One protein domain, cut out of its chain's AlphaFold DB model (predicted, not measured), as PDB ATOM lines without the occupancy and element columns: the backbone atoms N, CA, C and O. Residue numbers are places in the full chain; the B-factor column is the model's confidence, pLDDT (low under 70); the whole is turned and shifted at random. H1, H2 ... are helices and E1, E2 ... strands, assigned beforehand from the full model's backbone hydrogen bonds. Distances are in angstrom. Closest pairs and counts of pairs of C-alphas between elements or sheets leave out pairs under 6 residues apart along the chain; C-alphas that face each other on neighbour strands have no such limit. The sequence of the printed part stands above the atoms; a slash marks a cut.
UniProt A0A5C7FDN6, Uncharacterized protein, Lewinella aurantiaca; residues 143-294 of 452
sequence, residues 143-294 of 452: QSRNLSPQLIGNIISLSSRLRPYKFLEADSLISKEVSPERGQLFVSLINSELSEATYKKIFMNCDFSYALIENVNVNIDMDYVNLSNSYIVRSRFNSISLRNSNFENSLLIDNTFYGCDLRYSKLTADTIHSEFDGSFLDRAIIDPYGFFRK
ATOM      1  N   GLN A 143      30.079 -42.576  69.979       89.88
ATOM      2  CA  GLN A 143      29.226 -42.145  68.865       89.88
ATOM      3  C   GLN A 143      29.893 -41.108  67.954       89.88
ATOM      4  O   GLN A 143      29.513 -40.985  66.791       89.88
ATOM      5  N   SER A 144      30.876 -40.362  68.464       91.94
ATOM      6  CA  SER A 144      31.665 -39.431  67.656       91.94
ATOM      7  C   SER A 144      32.760 -40.127  66.844       91.94
ATOM      8  O   SER A 144      33.429 -39.467  66.050       91.94
ATOM      9  N   ARG A 145      32.907 -41.450  67.013       94.00
ATOM     10  CA  ARG A 145      33.828 -42.335  66.294       94.00
ATOM     11  C   ARG A 145      35.273 -41.852  66.337       94.00
ATOM     12  O   ARG A 145      36.005 -41.941  65.346       94.00
ATOM     13  N   ASN A 146      35.681 -41.303  67.481       96.44
ATOM     14  CA  ASN A 146      37.072 -40.987  67.733       96.44
ATOM     15  C   ASN A 146      37.768 -42.200  68.336       96.44
ATOM     16  O   ASN A 146      37.296 -42.789  69.305       96.44
ATOM     17  N   LEU A 147      38.932 -42.533  67.789       97.19
ATOM     18  CA  LEU A 147      39.781 -43.547  68.399       97.19
ATOM     19  C   LEU A 147      40.656 -42.926  69.488       97.19
ATOM     20  O   LEU A 147      41.100 -41.772  69.394       97.19
ATOM     21  N   SER A 148      40.944 -43.719  70.512       97.62
ATOM     22  CA  SER A 148      41.859 -43.356  71.576       97.62
ATOM     23  C   SER A 148      43.258 -43.083  71.003       97.62
ATOM     24  O   SER A 148      43.704 -43.749  70.057       97.62
ATOM     25  N   PRO A 149      44.017 -42.127  71.570       97.56
ATOM     26  CA  PRO A 149      45.400 -41.891  71.155       97.56
ATOM     27  C   PRO A 149      46.265 -43.159  71.218       97.56
ATOM     28  O   PRO A 149      47.173 -43.329  70.406       97.56
ATOM     29  N   GLN A 150      45.971 -44.058  72.160       97.69
ATOM     30  CA  GLN A 150      46.643 -45.342  72.321       97.69
ATOM     31  C   GLN A 150      46.374 -46.270  71.132       97.69
ATOM     32  O   GLN A 150      47.320 -46.844  70.589       97.69
ATOM     33  N   LEU A 151      45.118 -46.404  70.696       97.88
ATOM     34  CA  LEU A 151      44.776 -47.229  69.540       97.88
ATOM     35  C   LEU A 151      45.338 -46.643  68.239       97.88
ATOM     36  O   LEU A 151      45.924 -47.383  67.453       97.88
ATOM     37  N   ILE A 152      45.294 -45.319  68.061       98.19
ATOM     38  CA  ILE A 152      45.951 -44.641  66.930       98.19
ATOM     39  C   ILE A 152      47.459 -44.929  66.923       98.19
ATOM     40  O   ILE A 152      48.015 -45.300  65.890       98.19
ATOM     41  N   GLY A 153      48.126 -44.827  68.077       97.94
ATOM     42  CA  GLY A 153      49.545 -45.171  68.211       97.94
ATOM     43  C   GLY A 153      49.844 -46.630  67.846       97.94
ATOM     44  O   GLY A 153      50.852 -46.914  67.195       97.94
ATOM     45  N   ASN A 154      48.944 -47.554  68.194       97.19
ATOM     46  CA  ASN A 154      49.057 -48.961  67.814       97.19
ATOM     47  C   ASN A 154      48.872 -49.175  66.305       97.19
ATOM     48  O   ASN A 154      49.631 -49.947  65.725       97.19
ATOM     49  N   ILE A 155      47.931 -48.474  65.662       97.88
ATOM     50  CA  ILE A 155      47.724 -48.521  64.203       97.88
ATOM     51  C   ILE A 155      48.975 -48.013  63.471       97.88
ATOM     52  O   ILE A 155      49.481 -48.687  62.572       97.88
ATOM     53  N   ILE A 156      49.534 -46.879  63.906       97.56
ATOM     54  CA  ILE A 156      50.773 -46.312  63.345       97.56
ATOM     55  C   ILE A 156      51.930 -47.312  63.491       97.56
ATOM     56  O   ILE A 156      52.605 -47.653  62.514       97.56
ATOM     57  N   SER A 157      52.127 -47.848  64.698       95.94
ATOM     58  CA  SER A 157      53.156 -48.855  64.984       95.94
ATOM     59  C   SER A 157      52.966 -50.134  64.165       95.94
ATOM     60  O   SER A 157      53.946 -50.707  63.694       95.94
ATOM     61  N   LEU A 158      51.725 -50.575  63.939       94.81
ATOM     62  CA  LEU A 158      51.444 -51.728  63.088       94.81
ATOM     63  C   LEU A 158      51.808 -51.434  61.627       94.81
ATOM     64  O   LEU A 158      52.572 -52.203  61.050       94.81
ATOM     65  N   SER A 159      51.333 -50.325  61.052       95.81
ATOM     66  CA  SER A 159      51.568 -49.977  59.636       95.81
ATOM     67  C   SER A 159      53.061 -49.978  59.261       95.81
ATOM     68  O   SER A 159      53.462 -50.542  58.240       95.81
ATOM     69  N   SER A 160      53.912 -49.468  60.157       93.81
ATOM     70  CA  SER A 160      55.374 -49.451  59.987       93.81
ATOM     71  C   SER A 160      56.053 -50.824  60.135       93.81
ATOM     72  O   SER A 160      57.145 -51.024  59.605       93.81
ATOM     73  N   ARG A 161      55.430 -51.791  60.825       92.94
ATOM     74  CA  ARG A 161      55.967 -53.158  61.003       92.94
ATOM     75  C   ARG A 161      55.596 -54.105  59.868       92.94
ATOM     76  O   ARG A 161      56.303 -55.092  59.661       92.94
ATOM     77  N   LEU A 162      54.502 -53.827  59.162       92.12
ATOM     78  CA  LEU A 162      54.093 -54.575  57.976       92.12
ATOM     79  C   LEU A 162      55.105 -54.295  56.860       92.12
ATOM     80  O   LEU A 162      55.237 -53.160  56.416       92.12
ATOM     81  N   ARG A 163      55.884 -55.304  56.461       90.25
ATOM     82  CA  ARG A 163      56.951 -55.132  55.465       90.25
ATOM     83  C   ARG A 163      56.443 -55.431  54.052       90.25
ATOM     84  O   ARG A 163      55.611 -56.321  53.900       90.25
ATOM     85  N   PRO A 164      56.989 -54.803  53.008       91.50
ATOM     86  CA  PRO A 164      56.809 -55.277  51.638       91.50
ATOM     87  C   PRO A 164      57.420 -56.677  51.441       91.50
ATOM     88  O   PRO A 164      58.301 -57.096  52.203       91.50
ATOM     89  N   TYR A 165      56.910 -57.431  50.471       87.88
ATOM     90  CA  TYR A 165      57.446 -58.716  50.020       87.88
ATOM     91  C   TYR A 165      56.926 -59.067  48.626       87.88
ATOM     92  O   TYR A 165      55.992 -58.453  48.115       87.88
ATOM     93  N   LYS A 166      57.545 -60.071  48.008       86.62
ATOM     94  CA  LYS A 166      57.046 -60.684  46.780       86.62
ATOM     95  C   LYS A 166      56.274 -61.948  47.136       86.62
ATOM     96  O   LYS A 166      56.709 -62.706  48.001       86.62
ATOM     97  N   PHE A 167      55.152 -62.178  46.471       78.75
ATOM     98  CA  PHE A 167      54.392 -63.419  46.573       78.75
ATOM     99  C   PHE A 167      54.124 -63.998  45.183       78.75
ATOM    100  O   PHE A 167      54.378 -63.358  44.161       78.75
ATOM    101  N   LEU A 168      53.679 -65.253  45.153       76.69
ATOM    102  CA  LEU A 168      53.345 -65.950  43.917       76.69
ATOM    103  C   LEU A 168      51.912 -65.623  43.507       76.69
ATOM    104  O   LEU A 168      50.980 -65.865  44.270       76.69
ATOM    105  N   GLU A 169      51.751 -65.128  42.289       74.56
ATOM    106  CA  GLU A 169      50.462 -64.908  41.646       74.56
ATOM    107  C   GLU A 169      50.420 -65.727  40.350       74.56
ATOM    108  O   GLU A 169      51.290 -65.579  39.492       74.56
ATOM    109  N   ALA A 170      49.443 -66.635  40.235       66.94
ATOM    110  CA  ALA A 170      49.232 -67.491  39.058       66.94
ATOM    111  C   ALA A 170      50.536 -68.103  38.483       66.94
ATOM    112  O   ALA A 170      50.817 -67.995  37.292       66.94
ATOM    113  N   ASP A 171      51.335 -68.728  39.358       68.19
ATOM    114  CA  ASP A 171      52.597 -69.439  39.074       68.19
ATOM    115  C   ASP A 171      53.850 -68.582  38.833       68.19
ATOM    116  O   ASP A 171      54.940 -69.131  38.648       68.19
ATOM    117  N   SER A 172      53.746 -67.253  38.897       66.75
ATOM    118  CA  SER A 172      54.896 -66.354  38.767       66.75
ATOM    119  C   SER A 172      55.069 -65.473  39.996       66.75
ATOM    120  O   SER A 172      54.111 -65.081  40.656       66.75
ATOM    121  N   LEU A 173      56.323 -65.168  40.326       72.38
ATOM    122  CA  LEU A 173      56.623 -64.203  41.372       72.38
ATOM    123  C   LEU A 173      56.272 -62.807  40.857       72.38
ATOM    124  O   LEU A 173      56.714 -62.426  39.770       72.38
ATOM    125  N   ILE A 174      55.525 -62.031  41.641       78.94
ATOM    126  CA  ILE A 174      55.297 -60.625  41.303       78.94
ATOM    127  C   ILE A 174      56.641 -59.888  41.209       78.94
ATOM    128  O   ILE A 174      57.563 -60.101  42.002       78.94
ATOM    129  N   SER A 175      56.784 -59.024  40.206       76.69
ATOM    130  CA  SER A 175      58.061 -58.356  39.924       76.69
ATOM    131  C   SER A 175      58.423 -57.315  40.989       76.69
ATOM    132  O   SER A 175      59.604 -57.161  41.324       76.69
ATOM    133  N   LYS A 176      57.411 -56.647  41.555       83.62
ATOM    134  CA  LYS A 176      57.522 -55.581  42.557       83.62
ATOM    135  C   LYS A 176      57.159 -56.099  43.947       83.62
ATOM    136  O   LYS A 176      56.228 -56.879  44.099       83.62
ATOM    137  N   GLU A 177      57.883 -55.647  44.964       90.00
ATOM    138  CA  GLU A 177      57.505 -55.900  46.356       90.00
ATOM    139  C   GLU A 177      56.262 -55.087  46.723       90.00
ATOM    140  O   GLU A 177      56.193 -53.894  46.436       90.00
ATOM    141  N   VAL A 178      55.295 -55.719  47.384       92.62
ATOM    142  CA  VAL A 178      54.089 -55.063  47.908       92.62
ATOM    143  C   VAL A 178      53.772 -55.591  49.309       92.62
ATOM    144  O   VAL A 178      54.299 -56.615  49.736       92.62
ATOM    145  N   SER A 179      52.924 -54.895  50.059       93.88
ATOM    146  CA  SER A 179      52.363 -55.376  51.323       93.88
ATOM    147  C   SER A 179      50.839 -55.444  51.213       93.88
ATOM    148  O   SER A 179      50.159 -54.419  51.357       93.88
ATOM    149  N   PRO A 180      50.285 -56.649  50.982       92.44
ATOM    150  CA  PRO A 180      48.849 -56.892  51.055       92.44
ATOM    151  C   PRO A 180      48.259 -56.500  52.408       92.44
ATOM    152  O   PRO A 180      47.157 -55.969  52.466       92.44
ATOM    153  N   GLU A 181      49.002 -56.670  53.502       93.94
ATOM    154  CA  GLU A 181      48.519 -56.374  54.852       93.94
ATOM    155  C   GLU A 181      48.394 -54.865  55.092       93.94
ATOM    156  O   GLU A 181      47.455 -54.434  55.757       93.94
ATOM    157  N   ARG A 182      49.298 -54.040  54.533       95.81
ATOM    158  CA  ARG A 182      49.128 -52.574  54.546       95.81
ATOM    159  C   ARG A 182      47.892 -52.165  53.759       95.81
ATOM    160  O   ARG A 182      47.145 -51.308  54.221       95.81
ATOM    161  N   GLY A 183      47.668 -52.806  52.612       95.88
ATOM    162  CA  GLY A 183      46.453 -52.642  51.819       95.88
ATOM    163  C   GLY A 183      45.196 -53.000  52.605       95.88
ATOM    164  O   GLY A 183      44.266 -52.206  52.687       95.88
ATOM    165  N   GLN A 184      45.189 -54.152  53.271       94.75
ATOM    166  CA  GLN A 184      44.063 -54.600  54.084       94.75
ATOM    167  C   GLN A 184      43.812 -53.685  55.286       94.75
ATOM    168  O   GLN A 184      42.661 -53.349  55.560       94.75
ATOM    169  N   LEU A 185      44.862 -53.251  55.991       96.69
ATOM    170  CA  LEU A 185      44.740 -52.282  57.080       96.69
ATOM    171  C   LEU A 185      44.150 -50.967  56.562       96.69
ATOM    172  O   LEU A 185      43.198 -50.461  57.148       96.69
ATOM    173  N   PHE A 186      44.669 -50.449  55.447       97.38
ATOM    174  CA  PHE A 186      44.150 -49.249  54.794       97.38
ATOM    175  C   PHE A 186      42.656 -49.389  54.470       97.38
ATOM    176  O   PHE A 186      41.852 -48.568  54.905       97.38
ATOM    177  N   VAL A 187      42.271 -50.468  53.784       96.75
ATOM    178  CA  VAL A 187      40.878 -50.746  53.402       96.75
ATOM    179  C   VAL A 187      39.975 -50.907  54.622       96.75
ATOM    180  O   VAL A 187      38.832 -50.459  54.610       96.75
ATOM    181  N   SER A 188      40.471 -51.522  55.690       95.88
ATOM    182  CA  SER A 188      39.691 -51.669  56.919       95.88
ATOM    183  C   SER A 188      39.425 -50.301  57.547       95.88
ATOM    184  O   SER A 188      38.280 -49.980  57.837       95.88
ATOM    185  N   LEU A 189      40.456 -49.457  57.656       96.56
ATOM    186  CA  LEU A 189      40.346 -48.121  58.243       96.56
ATOM    187  C   LEU A 189      39.377 -47.221  57.476       96.56
ATOM    188  O   LEU A 189      38.548 -46.555  58.097       96.56
ATOM    189  N   ILE A 190      39.446 -47.197  56.141       95.56
ATOM    190  CA  ILE A 190      38.539 -46.348  55.351       95.56
ATOM    191  C   ILE A 190      37.076 -46.805  55.457       95.56
ATOM    192  O   ILE A 190      36.174 -45.981  55.372       95.56
ATOM    193  N   ASN A 191      36.842 -48.098  55.703       94.94
ATOM    194  CA  ASN A 191      35.504 -48.665  55.873       94.94
ATOM    195  C   ASN A 191      34.992 -48.598  57.322       94.94
ATOM    196  O   ASN A 191      33.808 -48.821  57.553       94.94
ATOM    197  N   SER A 192      35.842 -48.268  58.302       94.25
ATOM    198  CA  SER A 192      35.437 -48.100  59.706       94.25
ATOM    199  C   SER A 192      34.644 -46.811  59.973       94.25
ATOM    200  O   SER A 192      34.183 -46.613  61.100       94.25
ATOM    201  N   GLU A 193      34.467 -45.942  58.965       94.12
ATOM    202  CA  GLU A 193      33.679 -44.699  59.054       94.12
ATOM    203  C   GLU A 193      34.086 -43.847  60.278       94.12
ATOM    204  O   GLU A 193      33.253 -43.410  61.069       94.12
ATOM    205  N   LEU A 194      35.390 -43.665  60.489       96.31
ATOM    206  CA  LEU A 194      35.931 -42.925  61.630       96.31
ATOM    207  C   LEU A 194      35.666 -41.420  61.494       96.31
ATOM    208  O   LEU A 194      35.335 -40.907  60.425       96.31
ATOM    209  N   SER A 195      35.855 -40.678  62.583       96.25
ATOM    210  CA  SER A 195      35.799 -39.219  62.514       96.25
ATOM    211  C   SER A 195      36.908 -38.645  61.620       96.25
ATOM    212  O   SER A 195      38.031 -39.158  61.580       96.25
ATOM    213  N   GLU A 196      36.639 -37.511  60.971       95.44
ATOM    214  CA  GLU A 196      37.627 -36.783  60.157       95.44
ATOM    215  C   GLU A 196      38.903 -36.460  60.958       95.44
ATOM    216  O   GLU A 196      40.028 -36.639  60.486       95.44
ATOM    217  N   ALA A 197      38.742 -36.062  62.226       95.81
ATOM    218  CA  ALA A 197      39.860 -35.785  63.125       95.81
ATOM    219  C   ALA A 197      40.731 -37.026  63.386       95.81
ATOM    220  O   ALA A 197      41.950 -36.905  63.543       95.81
ATOM    221  N   THR A 198      40.124 -38.213  63.433       97.31
ATOM    222  CA  THR A 198      40.839 -39.483  63.581       97.31
ATOM    223  C   THR A 198      41.555 -39.858  62.291       97.31
ATOM    224  O   THR A 198      42.753 -40.141  62.336       97.31
ATOM    225  N   TYR A 199      40.873 -39.781  61.143       97.69
ATOM    226  CA  TYR A 199      41.484 -40.040  59.839       97.69
ATOM    227  C   TYR A 199      42.705 -39.166  59.596       97.69
ATOM    228  O   TYR A 199      43.767 -39.680  59.255       97.69
ATOM    229  N   LYS A 200      42.606 -37.868  59.888       96.69
ATOM    230  CA  LYS A 200      43.731 -36.942  59.758       96.69
ATOM    231  C   LYS A 200      44.945 -37.373  60.584       96.69
ATOM    232  O   LYS A 200      46.066 -37.339  60.089       96.69
ATOM    233  N   LYS A 201      44.744 -37.808  61.834       97.88
ATOM    234  CA  LYS A 201      45.842 -38.313  62.682       97.88
ATOM    235  C   LYS A 201      46.443 -39.600  62.124       97.88
ATOM    236  O   LYS A 201      47.659 -39.765  62.183       97.88
ATOM    237  N   ILE A 202      45.611 -40.496  61.598       98.00
ATOM    238  CA  ILE A 202      46.045 -41.767  61.018       98.00
ATOM    239  C   ILE A 202      46.837 -41.519  59.733       98.00
ATOM    240  O   ILE A 202      48.000 -41.903  59.674       98.00
ATOM    241  N   PHE A 203      46.268 -40.843  58.735       97.69
ATOM    242  CA  PHE A 203      46.901 -40.672  57.423       97.69
ATOM    243  C   PHE A 203      48.148 -39.795  57.450       97.69
ATOM    244  O   PHE A 203      49.068 -40.044  56.681       97.69
ATOM    245  N   MET A 204      48.233 -38.848  58.386       97.56
ATOM    246  CA  MET A 204      49.438 -38.039  58.569       97.56
ATOM    247  C   MET A 204      50.622 -38.830  59.154       97.56
ATOM    248  O   MET A 204      51.763 -38.408  58.985       97.56
ATOM    249  N   ASN A 205      50.378 -39.942  59.862       98.00
ATOM    250  CA  ASN A 205      51.422 -40.647  60.622       98.00
ATOM    251  C   ASN A 205      51.608 -42.127  60.249       98.00
ATOM    252  O   ASN A 205      52.630 -42.712  60.603       98.00
ATOM    253  N   CYS A 206      50.640 -42.758  59.584       97.69
ATOM    254  CA  CYS A 206      50.738 -44.152  59.157       97.69
ATOM    255  C   CYS A 206      51.537 -44.292  57.863       97.69
ATOM    256  O   CYS A 206      51.507 -43.430  56.986       97.69
ATOM    257  N   ASP A 207      52.204 -45.436  57.725       97.56
ATOM    258  CA  ASP A 207      52.928 -45.795  56.513       97.56
ATOM    259  C   ASP A 207      52.127 -46.806  55.684       97.56
ATOM    260  O   ASP A 207      52.103 -47.999  55.990       97.56
ATOM    261  N   PHE A 208      51.490 -46.319  54.617       98.31
ATOM    262  CA  PHE A 208      50.817 -47.148  53.612       98.31
ATOM    263  C   PHE A 208      51.643 -47.283  52.327       98.31
ATOM    264  O   PHE A 208      51.116 -47.664  51.280       98.31
ATOM    265  N   SER A 209      52.953 -47.015  52.388       98.00
ATOM    266  CA  SER A 209      53.826 -47.285  51.250       98.00
ATOM    267  C   SER A 209      53.801 -48.772  50.889       98.00
ATOM    268  O   SER A 209      53.566 -49.629  51.746       98.00
ATOM    269  N   TYR A 210      54.025 -49.100  49.618       97.62
ATOM    270  CA  TYR A 210      53.967 -50.470  49.090       97.62
ATOM    271  C   TYR A 210      52.614 -51.181  49.272       97.62
ATOM    272  O   TYR A 210      52.529 -52.379  49.015       97.62
ATOM    273  N   ALA A 211      51.554 -50.500  49.718       97.38
ATOM    274  CA  ALA A 211      50.250 -51.129  49.894       97.38
ATOM    275  C   ALA A 211      49.715 -51.683  48.564       97.38
ATOM    276  O   ALA A 211      49.829 -51.030  47.527       97.38
ATOM    277  N   LEU A 212      49.115 -52.873  48.614       95.69
ATOM    278  CA  LEU A 212      48.331 -53.428  47.512       95.69
ATOM    279  C   LEU A 212      46.854 -53.080  47.734       95.69
ATOM    280  O   LEU A 212      46.240 -53.577  48.675       95.69
ATOM    281  N   ILE A 213      46.300 -52.201  46.903       97.00
ATOM    282  CA  ILE A 213      44.939 -51.673  47.039       97.00
ATOM    283  C   ILE A 213      44.179 -51.981  45.753       97.00
ATOM    284  O   ILE A 213      44.508 -51.457  44.693       97.00
ATOM    285  N   GLU A 214      43.145 -52.814  45.833       95.94
ATOM    286  CA  GLU A 214      42.405 -53.251  44.649       95.94
ATOM    287  C   GLU A 214      40.898 -53.097  44.809       95.94
ATOM    288  O   GLU A 214      40.322 -53.538  45.802       95.94
ATOM    289  N   ASN A 215      40.246 -52.552  43.779       96.75
ATOM    290  CA  ASN A 215      38.787 -52.453  43.680       96.75
ATOM    291  C   ASN A 215      38.137 -51.697  44.853       96.75
ATOM    292  O   ASN A 215      37.067 -52.076  45.334       96.75
ATOM    293  N   VAL A 216      38.780 -50.626  45.314       96.81
ATOM    294  CA  VAL A 216      38.342 -49.872  46.493       96.81
ATOM    295  C   VAL A 216      37.624 -48.592  46.080       96.81
ATOM    296  O   VAL A 216      38.063 -47.891  45.173       96.81
ATOM    297  N   ASN A 217      36.523 -48.262  46.754       96.62
ATOM    298  CA  ASN A 217      35.878 -46.956  46.630       96.62
ATOM    299  C   ASN A 217      36.225 -46.107  47.853       96.62
ATOM    300  O   ASN A 217      35.901 -46.493  48.973       96.62
ATOM    301  N   VAL A 218      36.878 -44.971  47.634       95.50
ATOM    302  CA  VAL A 218      37.338 -44.077  48.691       95.50
ATOM    303  C   VAL A 218      36.512 -42.799  48.674       95.50
ATOM    304  O   VAL A 218      36.492 -42.060  47.688       95.50
ATOM    305  N   ASN A 219      35.836 -42.547  49.790       94.06
ATOM    306  CA  ASN A 219      34.893 -41.447  49.995       94.06
ATOM    307  C   ASN A 219      35.228 -40.597  51.234       94.06
ATOM    308  O   ASN A 219      34.358 -39.902  51.755       94.06
ATOM    309  N   ILE A 220      36.469 -40.678  51.712       95.75
ATOM    310  CA  ILE A 220      36.966 -39.929  52.865       95.75
ATOM    311  C   ILE A 220      38.181 -39.095  52.469       95.75
ATOM    312  O   ILE A 220      38.937 -39.475  51.572       95.75
ATOM    313  N   ASP A 221      38.384 -37.982  53.166       96.81
ATOM    314  CA  ASP A 221      39.570 -37.151  52.987       96.81
ATOM    315  C   ASP A 221      40.809 -37.851  53.555       96.81
ATOM    316  O   ASP A 221      40.810 -38.371  54.675       96.81
ATOM    317  N   MET A 222      41.883 -37.853  52.768       96.31
ATOM    318  CA  MET A 222      43.138 -38.544  53.072       96.31
ATOM    319  C   MET A 222      44.340 -37.630  52.842       96.31
ATOM    320  O   MET A 222      45.361 -38.026  52.272       96.31
ATOM    321  N   ASP A 223      44.218 -36.381  53.285       97.56
ATOM    322  CA  ASP A 223      45.337 -35.449  53.288       97.56
ATOM    323  C   ASP A 223      46.559 -36.077  53.980       97.56
ATOM    324  O   ASP A 223      46.439 -36.745  55.011       97.56
ATOM    325  N   TYR A 224      47.746 -35.820  53.428       98.06
ATOM    326  CA  TYR A 224      49.044 -36.307  53.917       98.06
ATOM    327  C   TYR A 224      49.286 -37.821  53.823       98.06
ATOM    328  O   TYR A 224      50.335 -38.279  54.276       98.06
ATOM    329  N   VAL A 225      48.382 -38.603  53.221       98.25
ATOM    330  CA  VAL A 225      48.568 -40.059  53.126       98.25
ATOM    331  C   VAL A 225      49.840 -40.427  52.353       98.25
ATOM    332  O   VAL A 225      50.111 -39.899  51.270       98.25
ATOM    333  N   ASN A 226      50.622 -41.365  52.894       98.50
ATOM    334  CA  ASN A 226      51.774 -41.939  52.205       98.50
ATOM    335  C   ASN A 226      51.395 -43.235  51.482       98.50
ATOM    336  O   ASN A 226      51.306 -44.285  52.110       98.50
ATOM    337  N   LEU A 227      51.244 -43.160  50.162       98.12
ATOM    338  CA  LEU A 227      50.991 -44.272  49.244       98.12
ATOM    339  C   LEU A 227      52.173 -44.486  48.281       98.12
ATOM    340  O   LEU A 227      52.010 -45.046  47.196       98.12
ATOM    341  N   SER A 228      53.383 -44.056  48.646       97.44
ATOM    342  CA  SER A 228      54.564 -44.256  47.799       97.44
ATOM    343  C   SER A 228      54.841 -45.741  47.555       97.44
ATOM    344  O   SER A 228      54.595 -46.586  48.411       97.44
ATOM    345  N   ASN A 229      55.343 -46.095  46.375       96.75
ATOM    346  CA  ASN A 229      55.607 -47.477  45.955       96.75
ATOM    347  C   ASN A 229      54.386 -48.418  45.953       96.75
ATOM    348  O   ASN A 229      54.549 -49.604  45.666       96.75
ATOM    349  N   SER A 230      53.179 -47.925  46.243       96.94
ATOM    350  CA  SER A 230      51.961 -48.738  46.286       96.94
ATOM    351  C   SER A 230      51.560 -49.268  44.907       96.94
ATOM    352  O   SER A 230      52.070 -48.837  43.866       96.94
ATOM    353  N   TYR A 231      50.661 -50.242  44.917       95.69
ATOM    354  CA  TYR A 231      50.027 -50.813  43.740       95.69
ATOM    355  C   TYR A 231      48.521 -50.633  43.910       95.69
ATOM    356  O   TYR A 231      47.909 -51.300  44.743       95.69
ATOM    357  N   ILE A 232      47.948 -49.675  43.184       96.19
ATOM    358  CA  ILE A 232      46.545 -49.282  43.310       96.19
ATOM    359  C   ILE A 232      45.844 -49.597  41.996       96.19
ATOM    360  O   ILE A 232      46.205 -49.062  40.946       96.19
ATOM    361  N   VAL A 233      44.845 -50.471  42.049       95.19
ATOM    362  CA  VAL A 233      44.177 -50.991  40.857       95.19
ATOM    363  C   VAL A 233      42.673 -50.856  40.969       95.19
ATOM    364  O   VAL A 233      42.084 -51.217  41.992       95.19
ATOM    365  N   ARG A 234      42.032 -50.391  39.891       96.50
ATOM    366  CA  ARG A 234      40.569 -50.350  39.739       96.50
ATOM    367  C   ARG A 234      39.856 -49.658  40.905       96.50
ATOM    368  O   ARG A 234      38.739 -50.025  41.267       96.50
ATOM    369  N   SER A 235      40.513 -48.681  41.522       97.56
ATOM    370  CA  SER A 235      39.999 -47.954  42.678       97.56
ATOM    371  C   SER A 235      39.423 -46.601  42.264       97.56
ATOM    372  O   SER A 235      39.848 -45.989  41.283       97.56
ATOM    373  N   ARG A 236      38.411 -46.140  42.998       97.50
ATOM    374  CA  ARG A 236      37.695 -44.892  42.725       97.50
ATOM    375  C   ARG A 236      37.876 -43.922  43.879       97.50
ATOM    376  O   ARG A 236      37.615 -44.274  45.024       97.50
ATOM    377  N   PHE A 237      38.270 -42.705  43.549       96.75
ATOM    378  CA  PHE A 237      38.427 -41.572  44.444       96.75
ATOM    379  C   PHE A 237      37.509 -40.468  43.917       96.75
ATOM    380  O   PHE A 237      37.721 -39.958  42.818       96.75
ATOM    381  N   ASN A 238      36.458 -40.135  44.668       94.62
ATOM    382  CA  ASN A 238      35.415 -39.218  44.205       94.62
ATOM    383  C   ASN A 238      35.266 -38.039  45.163       94.62
ATOM    384  O   ASN A 238      34.783 -38.208  46.279       94.62
ATOM    385  N   SER A 239      35.631 -36.845  44.700       95.81
ATOM    386  CA  SER A 239      35.440 -35.574  45.412       95.81
ATOM    387  C   SER A 239      36.067 -35.536  46.810       95.81
ATOM    388  O   SER A 239      35.532 -34.893  47.706       95.81
ATOM    389  N   ILE A 240      37.202 -36.219  46.978       97.12
ATOM    390  CA  ILE A 240      37.965 -36.259  48.231       97.12
ATOM    391  C   ILE A 240      39.180 -35.330  48.195       97.12
ATOM    392  O   ILE A 240      39.729 -35.029  47.128       97.12
ATOM    393  N   SER A 241      39.654 -34.944  49.373       97.69
ATOM    394  CA  SER A 241      40.924 -34.255  49.557       97.69
ATOM    395  C   SER A 241      42.089 -35.244  49.674       97.69
ATOM    396  O   SER A 241      42.077 -36.167  50.488       97.69
ATOM    397  N   LEU A 242      43.103 -35.048  48.833       97.62
ATOM    398  CA  LEU A 242      44.368 -35.786  48.773       97.62
ATOM    399  C   LEU A 242      45.548 -34.802  48.847       97.62
ATOM    400  O   LEU A 242      46.599 -35.014  48.231       97.62
ATOM    401  N   ARG A 243      45.394 -33.689  49.569       97.00
ATOM    402  CA  ARG A 243      46.423 -32.647  49.608       97.00
ATOM    403  C   ARG A 243      47.664 -33.163  50.308       97.00
ATOM    404  O   ARG A 243      47.576 -33.834  51.335       97.00
ATOM    405  N   ASN A 244      48.836 -32.791  49.798       97.62
ATOM    406  CA  ASN A 244      50.129 -33.224  50.348       97.62
ATOM    407  C   ASN A 244      50.297 -34.757  50.435       97.62
ATOM    408  O   ASN A 244      51.134 -35.240  51.196       97.62
ATOM    409  N   SER A 245      49.495 -35.527  49.697       98.06
ATOM    410  CA  SER A 245      49.643 -36.980  49.616       98.06
ATOM    411  C   SER A 245      50.895 -37.365  48.825       98.06
ATOM    412  O   SER A 245      51.400 -36.596  48.001       98.06
ATOM    413  N   ASN A 246      51.411 -38.566  49.077       98.12
ATOM    414  CA  ASN A 246      52.581 -39.091  48.388       98.12
ATOM    415  C   ASN A 246      52.234 -40.349  47.585       98.12
ATOM    416  O   ASN A 246      51.983 -41.394  48.173       98.12
ATOM    417  N   PHE A 247      52.285 -40.255  46.261       96.38
ATOM    418  CA  PHE A 247      52.104 -41.346  45.299       96.38
ATOM    419  C   PHE A 247      53.403 -41.678  44.543       96.38
ATOM    420  O   PHE A 247      53.373 -42.368  43.524       96.38
ATOM    421  N   GLU A 248      54.555 -41.203  45.014       94.44
ATOM    422  CA  GLU A 248      55.854 -41.412  44.369       94.44
ATOM    423  C   GLU A 248      56.141 -42.900  44.125       94.44
ATOM    424  O   GLU A 248      55.998 -43.724  45.032       94.44
ATOM    425  N   ASN A 249      56.527 -43.255  42.894       92.06
ATOM    426  CA  ASN A 249      56.816 -44.628  42.454       92.06
ATOM    427  C   ASN A 249      55.654 -45.623  42.634       92.06
ATOM    428  O   ASN A 249      55.859 -46.844  42.615       92.06
ATOM    429  N   SER A 250      54.432 -45.141  42.866       93.75
ATOM    430  CA  SER A 250      53.253 -46.003  42.872       93.75
ATOM    431  C   SER A 250      52.872 -46.412  41.450       93.75
ATOM    432  O   SER A 250      53.284 -45.781  40.477       93.75
ATOM    433  N   LEU A 251      52.113 -47.500  41.334       91.56
ATOM    434  CA  LEU A 251      51.487 -47.903  40.084       91.56
ATOM    435  C   LEU A 251      49.975 -47.750  40.218       91.56
ATOM    436  O   LEU A 251      49.363 -48.394  41.068       91.56
ATOM    437  N   LEU A 252      49.393 -46.903  39.375       91.81
ATOM    438  CA  LEU A 252      47.972 -46.588  39.345       91.81
ATOM    439  C   LEU A 252      47.364 -47.179  38.066       91.81
ATOM    440  O   LEU A 252      47.504 -46.592  36.994       91.81
ATOM    441  N   ILE A 253      46.687 -48.327  38.161       90.56
ATOM    442  CA  ILE A 253      46.042 -48.996  37.017       90.56
ATOM    443  C   ILE A 253      44.518 -48.866  37.086       90.56
ATOM    444  O   ILE A 253      43.916 -49.248  38.086       90.56
ATOM    445  N   ASP A 254      43.890 -48.392  36.009       91.50
ATOM    446  CA  ASP A 254      42.429 -48.306  35.859       91.50
ATOM    447  C   ASP A 254      41.734 -47.568  37.028       91.50
ATOM    448  O   ASP A 254      40.643 -47.949  37.456       91.50
ATOM    449  N   ASN A 255      42.375 -46.544  37.605       93.44
ATOM    450  CA  ASN A 255      41.802 -45.780  38.717       93.44
ATOM    451  C   ASN A 255      41.064 -44.532  38.232       93.44
ATOM    452  O   ASN A 255      41.436 -43.927  37.231       93.44
ATOM    453  N   THR A 256      40.079 -44.080  39.002       93.62
ATOM    454  CA  THR A 256      39.371 -42.823  38.734       93.62
ATOM    455  C   THR A 256      39.585 -41.853  39.887       93.62
ATOM    456  O   THR A 256      39.262 -42.182  41.022       93.62
ATOM    457  N   PHE A 257      40.082 -40.656  39.590       93.81
ATOM    458  CA  PHE A 257      40.192 -39.515  40.497       93.81
ATOM    459  C   PHE A 257      39.264 -38.405  39.994       93.81
ATOM    460  O   PHE A 257      39.682 -37.513  39.254       93.81
ATOM    461  N   TYR A 258      37.984 -38.485  40.354       92.75
ATOM    462  CA  TYR A 258      36.970 -37.536  39.900       92.75
ATOM    463  C   TYR A 258      36.786 -36.403  40.911       92.75
ATOM    464  O   TYR A 258      36.334 -36.631  42.032       92.75
ATOM    465  N   GLY A 259      37.097 -35.166  40.524       92.25
ATOM    466  CA  GLY A 259      36.907 -33.991  41.380       92.25
ATOM    467  C   GLY A 259      37.784 -33.974  42.638       92.25
ATOM    468  O   GLY A 259      37.409 -33.334  43.619       92.25
ATOM    469  N   CYS A 260      38.901 -34.704  42.654       95.88
ATOM    470  CA  CYS A 260      39.777 -34.807  43.818       95.88
ATOM    471  C   CYS A 260      40.669 -33.574  43.980       95.88
ATOM    472  O   CYS A 260      41.127 -32.977  43.009       95.88
ATOM    473  N   ASP A 261      40.997 -33.225  45.220       96.06
ATOM    474  CA  ASP A 261      41.962 -32.169  45.517       96.06
ATOM    475  C   ASP A 261      43.359 -32.759  45.748       96.06
ATOM    476  O   ASP A 261      43.697 -33.184  46.847       96.06
ATOM    477  N   LEU A 262      44.176 -32.789  44.697       95.38
ATOM    478  CA  LEU A 262      45.538 -33.333  44.680       95.38
ATOM    479  C   LEU A 262      46.607 -32.238  44.835       95.38
ATOM    480  O   LEU A 262      47.778 -32.449  44.505       95.38
ATOM    481  N   ARG A 263      46.243 -31.049  45.326       93.62
ATOM    482  CA  ARG A 263      47.195 -29.941  45.456       93.62
ATOM    483  C   ARG A 263      48.349 -30.305  46.381       93.62
ATOM    484  O   ARG A 263      48.155 -30.930  47.425       93.62
ATOM    485  N   TYR A 264      49.556 -29.881  46.013       95.25
ATOM    486  CA  TYR A 264      50.797 -30.181  46.748       95.25
ATOM    487  C   TYR A 264      51.152 -31.675  46.860       95.25
ATOM    488  O   TYR A 264      52.064 -32.026  47.608       95.25
ATOM    489  N   SER A 265      50.442 -32.568  46.164       95.38
ATOM    490  CA  SER A 265      50.764 -33.996  46.180       95.38
ATOM    491  C   SER A 265      52.039 -34.300  45.388       95.38
ATOM    492  O   SER A 265      52.425 -33.559  44.481       95.38
ATOM    493  N   LYS A 266      52.699 -35.409  45.723       95.06
ATOM    494  CA  LYS A 266      53.757 -36.004  44.899       95.06
ATOM    495  C   LYS A 266      53.148 -37.098  44.034       95.06
ATOM    496  O   LYS A 266      52.910 -38.196  44.519       95.06
ATOM    497  N   LEU A 267      52.901 -36.801  42.770       89.81
ATOM    498  CA  LEU A 267      52.248 -37.669  41.794       89.81
ATOM    499  C   LEU A 267      53.230 -38.084  40.684       89.81
ATOM    500  O   LEU A 267      52.955 -37.957  39.494       89.81
ATOM    501  N   THR A 268      54.395 -38.599  41.078       88.12
ATOM    502  CA  THR A 268      55.379 -39.242  40.184       88.12
ATOM    503  C   THR A 268      55.094 -40.745  40.053       88.12
ATOM    504  O   THR A 268      55.982 -41.590  40.159       88.12
ATOM    505  N   ALA A 269      53.812 -41.083  39.920       86.56
ATOM    506  CA  ALA A 269      53.331 -42.449  39.789       86.56
ATOM    507  C   ALA A 269      53.331 -42.888  38.323       86.56
ATOM    508  O   ALA A 269      53.033 -42.092  37.428       86.56
ATOM    509  N   ASP A 270      53.540 -44.179  38.089       85.75
ATOM    510  CA  ASP A 270      53.199 -44.779  36.807       85.75
ATOM    511  C   ASP A 270      51.677 -44.900  36.724       85.75
ATOM    512  O   ASP A 270      51.050 -45.616  37.505       85.75
ATOM    513  N   THR A 271      51.063 -44.206  35.769       84.38
ATOM    514  CA  THR A 271      49.609 -44.261  35.565       84.38
ATOM    515  C   THR A 271      49.294 -45.070  34.318       84.38
ATOM    516  O   THR A 271      49.851 -44.822  33.256       84.38
ATOM    517  N   ILE A 272      48.415 -46.059  34.418       83.81
ATOM    518  CA  ILE A 272      47.952 -46.877  33.296       83.81
ATOM    519  C   ILE A 272      46.435 -46.794  33.286       83.81
ATOM    520  O   ILE A 272      45.800 -47.230  34.240       83.81
ATOM    521  N   HIS A 273      45.860 -46.188  32.245       83.81
ATOM    522  CA  HIS A 273      44.406 -46.020  32.098       83.81
ATOM    523  C   HIS A 273      43.714 -45.387  33.320       83.81
ATOM    524  O   HIS A 273      42.537 -45.633  33.567       83.81
ATOM    525  N   SER A 274      44.443 -44.589  34.102       85.94
ATOM    526  CA  SER A 274      43.855 -43.849  35.214       85.94
ATOM    527  C   SER A 274      43.379 -42.473  34.746       85.94
ATOM    528  O   SER A 274      44.017 -41.848  33.893       85.94
ATOM    529  N   GLU A 275      42.263 -42.017  35.305       87.06
ATOM    530  CA  GLU A 275      41.556 -40.785  34.943       87.06
ATOM    531  C   GLU A 275      41.606 -39.782  36.101       87.06
ATOM    532  O   GLU A 275      41.486 -40.172  37.261       87.06
ATOM    533  N   PHE A 276      41.754 -38.489  35.799       89.19
ATOM    534  CA  PHE A 276      41.870 -37.405  36.793       89.19
ATOM    535  C   PHE A 276      40.858 -36.268  36.553       89.19
ATOM    536  O   PHE A 276      41.133 -35.093  36.823       89.19
ATOM    537  N   ASP A 277      39.690 -36.600  36.009       85.25
ATOM    538  CA  ASP A 277      38.684 -35.633  35.570       85.25
ATOM    539  C   ASP A 277      38.221 -34.705  36.701       85.25
ATOM    540  O   ASP A 277      37.840 -35.135  37.788       85.25
ATOM    541  N   GLY A 278      38.258 -33.395  36.451       85.38
ATOM    542  CA  GLY A 278      37.849 -32.377  37.426       85.38
ATOM    543  C   GLY A 278      38.744 -32.263  38.668       85.38
ATOM    544  O   GLY A 278      38.409 -31.496  39.567       85.38
ATOM    545  N   SER A 279      39.860 -32.995  38.738       90.06
ATOM    546  CA  SER A 279      40.776 -32.931  39.878       90.06
ATOM    547  C   SER A 279      41.653 -31.674  39.865       90.06
ATOM    548  O   SER A 279      42.049 -31.174  38.810       90.06
ATOM    549  N   PHE A 280      41.991 -31.173  41.055       88.88
ATOM    550  CA  PHE A 280      42.836 -29.998  41.263       88.88
ATOM    551  C   PHE A 280      44.288 -30.414  41.498       88.88
ATOM    552  O   PHE A 280      44.589 -31.078  42.485       88.88
ATOM    553  N   LEU A 281      45.199 -29.986  40.622       88.75
ATOM    554  CA  LEU A 281      46.620 -30.368  40.651       88.75
ATOM    555  C   LEU A 281      47.564 -29.184  40.920       88.75
ATOM    556  O   LEU A 281      48.768 -29.291  40.684       88.75
ATOM    557  N   ASP A 282      47.058 -28.045  41.413       86.56
ATOM    558  CA  ASP A 282      47.910 -26.886  41.705       86.56
ATOM    559  C   ASP A 282      49.077 -27.274  42.625       86.56
ATOM    560  O   ASP A 282      48.884 -27.787  43.733       86.56
ATOM    561  N   ARG A 283      50.302 -26.990  42.165       88.88
ATOM    562  CA  ARG A 283      51.562 -27.275  42.875       88.88
ATOM    563  C   ARG A 283      51.803 -28.760  43.180       88.88
ATOM    564  O   ARG A 283      52.642 -29.064  44.025       88.88
ATOM    565  N   ALA A 284      51.093 -29.677  42.524       88.81
ATOM    566  CA  ALA A 284      51.456 -31.087  42.548       88.81
ATOM    567  C   ALA A 284      52.788 -31.302  41.806       88.81
ATOM    568  O   ALA A 284      53.059 -30.663  40.788       88.81
ATOM    569  N   ILE A 285      53.625 -32.200  42.319       87.69
ATOM    570  CA  ILE A 285      54.858 -32.633  41.658       87.69
ATOM    571  C   ILE A 285      54.494 -33.825  40.779       87.69
ATOM    572  O   ILE A 285      54.132 -34.871  41.304       87.69
ATOM    573  N   ILE A 286      54.579 -33.671  39.462       83.75
ATOM    574  CA  ILE A 286      54.201 -34.698  38.485       83.75
ATOM    575  C   ILE A 286      55.436 -35.040  37.650       83.75
ATOM    576  O   ILE A 286      56.174 -34.133  37.261       83.75
ATOM    577  N   ASP A 287      55.657 -36.324  37.370       73.06
ATOM    578  CA  ASP A 287      56.639 -36.740  36.364       73.06
ATOM    579  C   ASP A 287      55.981 -36.711  34.974       73.06
ATOM    580  O   ASP A 287      55.054 -37.493  34.723       73.06
ATOM    581  N   PRO A 288      56.422 -35.832  34.055       57.84
ATOM    582  CA  PRO A 288      55.826 -35.743  32.730       57.84
ATOM    583  C   PRO A 288      55.953 -37.044  31.918       57.84
ATOM    584  O   PRO A 288      55.091 -37.322  31.080       57.84
ATOM    585  N   TYR A 289      56.967 -37.881  32.158       56.88
ATOM    586  CA  TYR A 289      57.183 -39.083  31.347       56.88
ATOM    587  C   TYR A 289      56.232 -40.234  31.707       56.88
ATOM    588  O   TYR A 289      55.650 -40.853  30.808       56.88
ATOM    589  N   GLY A 290      56.034 -40.514  32.999       54.72
ATOM    590  CA  GLY A 290      55.116 -41.558  33.472       54.72
ATOM    591  C   GLY A 290      53.635 -41.165  33.393       54.72
ATOM    592  O   GLY A 290      52.781 -41.991  33.056       54.72
ATOM    593  N   PHE A 291      53.318 -39.891  33.642       57.94
ATOM    594  CA  PHE A 291      51.936 -39.421  33.775       57.94
ATOM    595  C   PHE A 291      51.210 -39.281  32.424       57.94
ATOM    596  O   PHE A 291      50.058 -39.686  32.289       57.94
ATOM    597  N   PHE A 292      51.886 -38.771  31.384       52.62
ATOM    598  CA  PHE A 292      51.241 -38.449  30.098       52.62
ATOM    599  C   PHE A 292      51.296 -39.563  29.042       52.62
ATOM    600  O   PHE A 292      50.591 -39.487  28.034       52.62
ATOM    601  N   ARG A 293      52.126 -40.601  29.224       46.88
ATOM    602  CA  ARG A 293      52.328 -41.648  28.204       46.88
ATOM    603  C   ARG A 293      51.260 -42.751  28.239       46.88
ATOM    604  O   ARG A 293      51.087 -43.448  27.239       46.88
ATOM    605  N   LYS A 294      50.574 -42.936  29.371       48.44
ATOM    606  CA  LYS A 294      49.693 -44.093  29.628       48.44
ATOM    607  C   LYS A 294      48.388 -43.765  30.383       48.44
ATOM    608  O   LYS A 294      47.493 -44.612  30.409       48.44
TER     609      LYS A 294
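AT A GLANCE: This is residues 143 to 294 of the 452 residues of an uncharacterized protein of Lewinella aurantiaca (UniProt A0A5C7FDN6). With little regular structure, the chain winds in stacked turns, a short solenoid with parallel sheet E1 E2 E4 E6 along one side and parallel pair E3 E5 along another. H2 and H3 cap one end, H1 packs on H3, H4 caps the other end, and residues 168 to 173 stick out. The printed part has 152 residues, 60 in named elements, ordered H1 to H3, E1 to E6, H4; it is mixed and compact, with radius of gyration of the C-alphas 15.1 A and spans 45 by 40 by 22 A.

IN THESE COORDINATES: H1, residues 149 to 161, begins at C-alpha (45.400, -41.891, 71.155) and spans 18.5 A. H2 is 180 to 191, 16.4 A; H3 196 to 205, 14.3 A. E1 is 212 to 214, E2 231 to 233, E3 236 to 238, E4 251 to 253, E5 256 to 258, E6 270 to 272. H4, 288 to 294, ends at C-alpha (49.693, -44.093, 29.628).

HOW THE PARTS SIT: H1 touches H3 with residues 152 to 156 alone, C-alphas of Ile 156 and Asn 205 being closest, 6.3 A. H2 only grazes the larger sheet; its closest C-alpha to E1 is Gly 183, 4.8 A from Leu 212. Within hydrogen-bond range are N 213 of E1 and O 231 of E2, 2.8 A, and N 237 of E3 and O 256 of E5, 2.8 A. H4 has 0 of 3 O i to N i+4 pairs and 0 of 4 O i to N i+3 pairs within range; H3 has 5 of 6 of the former, H1 and H2 every one.

THE WHOLE: The printed part has no cut. Long links include H1 to H2 and E6 to H4. pLDDT is under 70 at residues 170 to 172 and 288 to 294.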